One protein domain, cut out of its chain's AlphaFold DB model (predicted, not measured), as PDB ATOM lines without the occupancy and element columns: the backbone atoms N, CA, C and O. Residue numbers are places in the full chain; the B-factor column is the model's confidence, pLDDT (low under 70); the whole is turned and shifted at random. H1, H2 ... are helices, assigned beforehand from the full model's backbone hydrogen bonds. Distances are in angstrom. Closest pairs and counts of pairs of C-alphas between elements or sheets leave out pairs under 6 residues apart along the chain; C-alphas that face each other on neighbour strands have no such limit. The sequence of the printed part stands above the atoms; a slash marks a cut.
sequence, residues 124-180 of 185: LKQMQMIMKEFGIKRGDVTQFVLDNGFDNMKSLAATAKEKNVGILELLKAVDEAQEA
ATOM      1  N   LEU A 124       2.052 -24.972 -16.765       85.50
ATOM      2  CA  LEU A 124       3.010 -24.044 -16.156       85.50
ATOM      3  C   LEU A 124       3.287 -24.382 -14.690       85.50
ATOM      4  O   LEU A 124       4.430 -24.287 -14.247       85.50
ATOM      5  N   LYS A 125       2.254 -24.790 -13.945       86.50
ATOM      6  CA  LYS A 125       2.392 -25.188 -12.542       86.50
ATOM      7  C   LYS A 125       3.096 -26.541 -12.432       86.50
ATOM      8  O   LYS A 125       3.955 -26.693 -11.576       86.50
ATOM      9  N   GLN A 126       2.817 -27.469 -13.346       86.06
ATOM     10  CA  GLN A 126       3.524 -28.751 -13.449       86.06
ATOM     11  C   GLN A 126       5.018 -28.556 -13.731       86.06
ATOM     12  O   GLN A 126       5.846 -29.100 -13.008       86.06
ATOM     13  N   MET A 127       5.376 -27.701 -14.695       85.00
ATOM     14  CA  MET A 127       6.780 -27.340 -14.934       85.00
ATOM     15  C   MET A 127       7.421 -26.699 -13.697       85.00
ATOM     16  O   MET A 127       8.538 -27.055 -13.340       85.00
ATOM     17  N   GLN A 128       6.720 -25.785 -13.019       87.12
ATOM     18  CA  GLN A 128       7.231 -25.147 -11.804       87.12
ATOM     19  C   GLN A 128       7.477 -26.158 -10.671       87.12
ATOM     20  O   GLN A 128       8.461 -26.021  -9.947       87.12
ATOM     21  N   MET A 129       6.613 -27.167 -10.524       87.50
ATOM     22  CA  MET A 129       6.798 -28.249  -9.554       87.50
ATOM     23  C   MET A 129       8.054 -29.067  -9.871       87.50
ATOM     24  O   MET A 129       8.877 -29.265  -8.984       87.50
ATOM     25  N   ILE A 130       8.255 -29.455 -11.136       86.88
ATOM     26  CA  ILE A 130       9.441 -30.217 -11.571       86.88
ATOM     27  C   ILE A 130      10.726 -29.404 -11.358       86.88
ATOM     28  O   ILE A 130      11.702 -29.919 -10.821       86.88
ATOM     29  N   MET A 131      10.716 -28.112 -11.705       90.06
ATOM     30  CA  MET A 131      11.860 -27.219 -11.479       90.06
ATOM     31  C   MET A 131      12.248 -27.129  -9.998       90.06
ATOM     32  O   MET A 131      13.432 -27.092  -9.678       90.06
ATOM     33  N   LYS A 132      11.255 -27.058  -9.098       89.12
ATOM     34  CA  LYS A 132      11.493 -26.946  -7.654       89.12
ATOM     35  C   LYS A 132      12.028 -28.249  -7.061       89.12
ATOM     36  O   LYS A 132      12.898 -28.186  -6.202       89.12
ATOM     37  N   GLU A 133      11.505 -29.385  -7.509       87.44
ATOM     38  CA  GLU A 133      11.844 -30.692  -6.940       87.44
ATOM     39  C   GLU A 133      13.209 -31.199  -7.417       87.44
ATOM     40  O   GLU A 133      14.003 -31.665  -6.609       87.44
ATOM     41  N   PHE A 134      13.506 -31.056  -8.711       84.38
ATOM     42  CA  PHE A 134      14.738 -31.577  -9.316       84.38
ATOM     43  C   PHE A 134      15.824 -30.502  -9.512       84.38
ATOM     44  O   PHE A 134      16.906 -30.791 -10.015       84.38
ATOM     45  N   GLY A 135      15.558 -29.240  -9.150       85.00
ATOM     46  CA  GLY A 135      16.529 -28.142  -9.264       85.00
ATOM     47  C   GLY A 135      16.890 -27.750 -10.706       85.00
ATOM     48  O   GLY A 135      17.936 -27.147 -10.947       85.00
ATOM     49  N   ILE A 136      16.038 -28.090 -11.675       85.81
ATOM     50  CA  ILE A 136      16.311 -27.953 -13.113       85.81
ATOM     51  C   ILE A 136      15.893 -26.562 -13.619       85.81
ATOM     52  O   ILE A 136      14.871 -26.001 -13.208       85.81
ATOM     53  N   LYS A 137      16.660 -25.983 -14.556       87.81
ATOM     54  CA  LYS A 137      16.292 -24.718 -15.213       87.81
ATOM     55  C   LYS A 137      15.092 -24.924 -16.135       87.81
ATOM     56  O   LYS A 137      14.926 -25.967 -16.753       87.81
ATOM     57  N   ARG A 138      14.286 -23.874 -16.320       81.62
ATOM     58  CA  ARG A 138      13.058 -23.924 -17.139       81.62
ATOM     59  C   ARG A 138      13.271 -24.483 -18.553       81.62
ATOM     60  O   ARG A 138      12.372 -25.141 -19.066       81.62
ATOM     61  N   GLY A 139      14.413 -24.182 -19.176       84.06
ATOM     62  CA  GLY A 139      14.747 -24.644 -20.528       84.06
ATOM     63  C   GLY A 139      14.998 -26.149 -20.616       84.06
ATOM     64  O   GLY A 139      14.681 -26.754 -21.633       84.06
ATOM     65  N   ASP A 140      15.468 -26.753 -19.526       85.44
ATOM     66  CA  ASP A 140      15.939 -28.139 -19.509       85.44
ATOM     67  C   ASP A 140      14.842 -29.113 -19.047       85.44
ATOM     68  O   ASP A 140      14.971 -30.321 -19.205       85.44
ATOM     69  N   VAL A 141      13.712 -28.604 -18.533       84.31
ATOM     70  CA  VAL A 141      12.569 -29.426 -18.083       84.31
ATOM     71  C   VAL A 141      12.052 -30.330 -19.201       84.31
ATOM     72  O   VAL A 141      11.697 -31.476 -18.953       84.31
ATOM     73  N   THR A 142      11.995 -29.837 -20.439       84.81
ATOM     74  CA  THR A 142      11.526 -30.651 -21.570       84.81
ATOM     75  C   THR A 142      12.496 -31.786 -21.880       84.81
ATOM     76  O   THR A 142      12.039 -32.889 -22.160       84.81
ATOM     77  N   GLN A 143      13.802 -31.534 -21.774       85.69
ATOM     78  CA  GLN A 143      14.826 -32.555 -21.972       85.69
ATOM     79  C   GLN A 143      14.757 -33.614 -20.869       85.69
ATOM     80  O   GLN A 143      14.672 -34.797 -21.163       85.69
ATOM     81  N   PHE A 144      14.634 -33.187 -19.613       86.25
ATOM     82  CA  PHE A 144      14.493 -34.088 -18.471       86.25
ATOM     83  C   PHE A 144      13.289 -35.036 -18.591       86.25
ATOM     84  O   PHE A 144      13.379 -36.218 -18.268       86.25
ATOM     85  N   VAL A 145      12.153 -34.536 -19.085       85.31
ATOM     86  CA  VAL A 145      10.948 -35.353 -19.305       85.31
ATOM     87  C   VAL A 145      11.166 -36.403 -20.402       85.31
ATOM     88  O   VAL A 145      10.694 -37.530 -20.257       85.31
ATOM     89  N   LEU A 146      11.912 -36.057 -21.456       86.69
ATOM     90  CA  LEU A 146      12.301 -36.990 -22.518       86.69
ATOM     91  C   LEU A 146      13.278 -38.055 -22.007       86.69
ATOM     92  O   LEU A 146      13.100 -39.234 -22.306       86.69
ATOM     93  N   ASP A 147      14.259 -37.657 -21.195       85.88
ATOM     94  CA  ASP A 147      15.250 -38.567 -20.605       85.88
ATOM     95  C   ASP A 147      14.580 -39.582 -19.648       85.88
ATOM     96  O   ASP A 147      14.952 -40.757 -19.592       85.88
ATOM     97  N   ASN A 148      13.492 -39.167 -18.989       83.38
ATOM     98  CA  ASN A 148      12.609 -40.024 -18.188       83.38
ATOM     99  C   ASN A 148      11.607 -40.849 -19.030       83.38
ATOM    100  O   ASN A 148      10.695 -41.473 -18.488       83.38
ATOM    101  N   GLY A 149      11.749 -40.880 -20.358       83.38
ATOM    102  CA  GLY A 149      10.979 -41.757 -21.244       83.38
ATOM    103  C   GLY A 149       9.568 -41.276 -21.592       83.38
ATOM    104  O   GLY A 149       8.747 -42.089 -22.017       83.38
ATOM    105  N   PHE A 150       9.263 -39.984 -21.433       86.06
ATOM    106  CA  PHE A 150       7.983 -39.398 -21.844       86.06
ATOM    107  C   PHE A 150       8.148 -38.491 -23.067       86.06
ATOM    108  O   PHE A 150       8.965 -37.579 -23.054       86.06
ATOM    109  N   ASP A 151       7.298 -38.651 -24.088       84.00
ATOM    110  CA  ASP A 151       7.389 -37.858 -25.330       84.00
ATOM    111  C   ASP A 151       7.232 -36.340 -25.132       84.00
ATOM    112  O   ASP A 151       7.761 -35.541 -25.904       84.00
ATOM    113  N   ASN A 152       6.417 -35.911 -24.162       85.62
ATOM    114  CA  ASN A 152       6.197 -34.502 -23.850       85.62
ATOM    115  C   ASN A 152       5.528 -34.321 -22.475       85.62
ATOM    116  O   ASN A 152       4.960 -35.239 -21.892       85.62
ATOM    117  N   MET A 153       5.497 -33.083 -21.976       80.94
ATOM    118  CA  MET A 153       4.813 -32.741 -20.715       80.94
ATOM    119  C   MET A 153       3.335 -33.165 -20.671       80.94
ATOM    120  O   MET A 153       2.797 -33.424 -19.596       80.94
ATOM    121  N   LYS A 154       2.654 -33.228 -21.823       84.12
ATOM    122  CA  LYS A 154       1.242 -33.618 -21.889       84.12
ATOM    123  C   LYS A 154       1.073 -35.132 -21.735       84.12
ATOM    124  O   LYS A 154       0.108 -35.536 -21.092       84.12
ATOM    125  N   SER A 155       1.983 -35.946 -22.277       85.19
ATOM    126  CA  SER A 155       1.972 -37.398 -22.071       85.19
ATOM    127  C   SER A 155       2.286 -37.737 -20.618       85.19
ATOM    128  O   SER A 155       1.527 -38.489 -20.015       85.19
ATOM    129  N   LEU A 156       3.276 -37.077 -20.006       84.75
ATOM    130  CA  LEU A 156       3.565 -37.210 -18.574       84.75
ATOM    131  C   LEU A 156       2.330 -36.914 -17.705       84.75
ATOM    132  O   LEU A 156       1.965 -37.710 -16.840       84.75
ATOM    133  N   ALA A 157       1.649 -35.793 -17.959       85.12
ATOM    134  CA  ALA A 157       0.440 -35.431 -17.225       85.12
ATOM    135  C   ALA A 157      -0.728 -36.404 -17.470       85.12
ATOM    136  O   ALA A 157      -1.525 -36.637 -16.563       85.12
ATOM    137  N   ALA A 158      -0.845 -36.977 -18.672       85.56
ATOM    138  CA  ALA A 158      -1.858 -37.987 -18.977       85.56
ATOM    139  C   ALA A 158      -1.581 -39.299 -18.231       85.56
ATOM    140  O   ALA A 158      -2.464 -39.802 -17.541       85.56
ATOM    141  N   THR A 159      -0.341 -39.792 -18.271       83.81
ATOM    142  CA  THR A 159       0.066 -41.011 -17.564       83.81
ATOM    143  C   THR A 159      -0.057 -40.864 -16.047       83.81
ATOM    144  O   THR A 159      -0.474 -41.805 -15.375       83.81
ATOM    145  N   ALA A 160       0.247 -39.686 -15.495       85.31
ATOM    146  CA  ALA A 160       0.043 -39.395 -14.075       85.31
ATOM    147  C   ALA A 160      -1.442 -39.490 -13.678       85.31
ATOM    148  O   ALA A 160      -1.777 -40.113 -12.673       85.31
ATOM    149  N   LYS A 161      -2.345 -38.961 -14.515       84.12
ATOM    150  CA  LYS A 161      -3.798 -39.068 -14.307       84.12
ATOM    151  C   LYS A 161      -4.317 -40.495 -14.434       84.12
ATOM    152  O   LYS A 161      -5.127 -40.908 -13.613       84.12
ATOM    153  N   GLU A 162      -3.851 -41.243 -15.430       86.00
ATOM    154  CA  GLU A 162      -4.234 -42.649 -15.630       86.00
ATOM    155  C   GLU A 162      -3.813 -43.526 -14.447       86.00
ATOM    156  O   GLU A 162      -4.566 -44.398 -14.021       86.00
ATOM    157  N   LYS A 163      -2.628 -43.263 -13.890       84.06
ATOM    158  CA  LYS A 163      -2.094 -43.970 -12.721       84.06
ATOM    159  C   LYS A 163      -2.565 -43.391 -11.382       84.06
ATOM    160  O   LYS A 163      -2.247 -43.966 -10.349       84.06
ATOM    161  N   ASN A 164      -3.323 -42.293 -11.400       82.69
ATOM    162  CA  ASN A 164      -3.835 -41.588 -10.221       82.69
ATOM    163  C   ASN A 164      -2.736 -41.205  -9.203       82.69
ATOM    164  O   ASN A 164      -2.942 -41.267  -7.994       82.69
ATOM    165  N   VAL A 165      -1.555 -40.837  -9.711       84.00
ATOM    166  CA  VAL A 165      -0.382 -40.415  -8.923       84.00
ATOM    167  C   VAL A 165       0.048 -39.007  -9.316       84.00
ATOM    168  O   VAL A 165      -0.220 -38.546 -10.431       84.00
ATOM    169  N   GLY A 166       0.738 -38.309  -8.413       84.31
ATOM    170  CA  GLY A 166       1.291 -36.991  -8.718       84.31
ATOM    171  C   GLY A 166       2.375 -37.064  -9.802       84.31
ATOM    172  O   GLY A 166       3.135 -38.025  -9.880       84.31
ATOM    173  N   ILE A 167       2.511 -36.017 -10.624       83.50
ATOM    174  CA  ILE A 167       3.549 -35.957 -11.677       83.50
ATOM    175  C   ILE A 167       4.965 -36.088 -11.098       83.50
ATOM    176  O   ILE A 167       5.830 -36.699 -11.717       83.50
ATOM    177  N   LEU A 168       5.192 -35.539  -9.903       84.25
ATOM    178  CA  LEU A 168       6.473 -35.653  -9.207       84.25
ATOM    179  C   LEU A 168       6.752 -37.083  -8.743       84.25
ATOM    180  O   LEU A 168       7.870 -37.555  -8.889       84.25
ATOM    181  N   GLU A 169       5.742 -37.772  -8.212       82.94
ATOM    182  CA  GLU A 169       5.874 -39.159  -7.751       82.94
ATOM    183  C   GLU A 169       6.149 -40.095  -8.924       82.94
ATOM    184  O   GLU A 169       7.000 -40.974  -8.829       82.94
ATOM    185  N   LEU A 170       5.480 -39.863 -10.057       85.00
ATOM    186  CA  LEU A 170       5.711 -40.624 -11.275       85.00
ATOM    187  C   LEU A 170       7.142 -40.436 -11.798       85.00
ATOM    188  O   LEU A 170       7.771 -41.418 -12.177       85.00
ATOM    189  N   LEU A 171       7.654 -39.200 -11.812       84.56
ATOM    190  CA  LEU A 171       9.024 -38.919 -12.244       84.56
ATOM    191  C   LEU A 171      10.057 -39.518 -11.288       84.56
ATOM    192  O   LEU A 171      10.972 -40.180 -11.754       84.56
ATOM    193  N   LYS A 172       9.877 -39.373  -9.969       83.94
ATOM    194  CA  LYS A 172      10.769 -39.997  -8.977       83.94
ATOM    195  C   LYS A 172      10.798 -41.516  -9.111       83.94
ATOM    196  O   LYS A 172      11.868 -42.101  -9.134       83.94
ATOM    197  N   ALA A 173       9.638 -42.154  -9.274       80.38
ATOM    198  CA  ALA A 173       9.563 -43.603  -9.437       80.38
ATOM    199  C   ALA A 173      10.257 -44.099 -10.719       80.38
ATOM    200  O   ALA A 173      10.769 -45.217 -10.750       80.38
ATOM    201  N   VAL A 174      10.253 -43.297 -11.790       79.12
ATOM    202  CA  VAL A 174      10.959 -43.629 -13.036       79.12
ATOM    203  C   VAL A 174      12.463 -43.409 -12.891       79.12
ATOM    204  O   VAL A 174      13.220 -44.298 -13.276       79.12
ATOM    205  N   ASP A 175      12.877 -42.295 -12.290       75.38
ATOM    206  CA  ASP A 175      14.278 -41.955 -12.014       75.38
ATOM    207  C   ASP A 175      14.936 -43.016 -11.107       75.38
ATOM    208  O   ASP A 175      15.922 -43.649 -11.485       75.38
ATOM    209  N   GLU A 176      14.292 -43.371  -9.987       74.06
ATOM    210  CA  GLU A 176      14.736 -44.442  -9.078       74.06
ATOM    211  C   GLU A 176      14.813 -45.814  -9.782       74.06
ATOM    212  O   GLU A 176      15.734 -46.606  -9.555       74.06
ATOM    213  N   ALA A 177      13.869 -46.114 -10.683       70.94
ATOM    214  CA  ALA A 177      13.886 -47.349 -11.466       70.94
ATOM    215  C   ALA A 177      14.978 -47.362 -12.554       70.94
ATOM    216  O   ALA A 177      15.416 -48.447 -12.963       70.94
ATOM    217  N   GLN A 178      15.407 -46.195 -13.042       65.38
ATOM    218  CA  GLN A 178      16.534 -46.045 -13.963       65.38
ATOM    219  C   GLN A 178      17.872 -46.171 -13.215       65.38
ATOM    220  O   GLN A 178      18.735 -46.936 -13.661       65.38
ATOM    221  N   GLU A 179      18.018 -45.557 -12.038       61.12
ATOM    222  CA  GLU A 179      19.204 -45.701 -11.176       61.12
ATOM    223  C   GLU A 179      19.417 -47.155 -10.714       61.12
ATOM    224  O   GLU A 179      20.528 -47.691 -10.802       61.12
ATOM    225  N   ALA A 180      18.345 -47.859 -10.327       60.81
ATOM    226  CA  ALA A 180      18.413 -49.269  -9.925       60.81
ATOM    227  C   ALA A 180      18.847 -50.217 -11.064       60.81
ATOM    228  O   ALA A 180      19.396 -51.293 -10.811       60.81
TER     229      ALA A 180
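Overview. This is residues 124 to 180 of the 185 residues of an uncharacterized protein of Desulfovibrio sp. TomC (UniProt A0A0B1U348). The longest helix, H4, makes an L with H3, and H1 packs on residues 167 to 168 of H4. Short H2 completes this small cluster of crossed helices. The printed part has 57 residues, with H1, H2, H3 and H4 in chain order and no named strand: all helix. It is compact, with a radius of gyration of the C-alphas of 10.4 A and spans of 26 by 26 by 19 A.

Along the chain. H4, residues 167 to 180, measures 20.0 A and ends at C-alpha 180 (18.413, -49.269, -9.925). H3 is residues 153 to 162, 14.3 A. H1, residues 124 to 134, 15.5 A, begins at C-alpha 124 (3.010, -24.044, -16.156). H2 is residues 141 to 147, 9.9 A.

Arrangement. H4 touches H3 with residues 167 to 170 alone, about perpendicular at 85 degrees; the closest C-alphas, of Ala 160 and Ile 167, are 5.5 A apart. H4 touches H1 with residues 167 to 168 alone, closest C-alphas Ile 130 and Leu 168, 6.6 A. H2 only just touches H1 and H3, with 3 pairs of C-alphas within 8 A each; the closest are Met 127 and Val 141, 6.9 A, and Val 145 and Met 153, 6.8 A. In all four helices every O i to N i+4 pair is within hydrogen-bond range.

Size, cuts and confidence. C-alphas 124 and 180, the two farthest apart, are 30.2 A apart. The printed part has no cut and no long link. Residues 178 to 180 have pLDDT under 70.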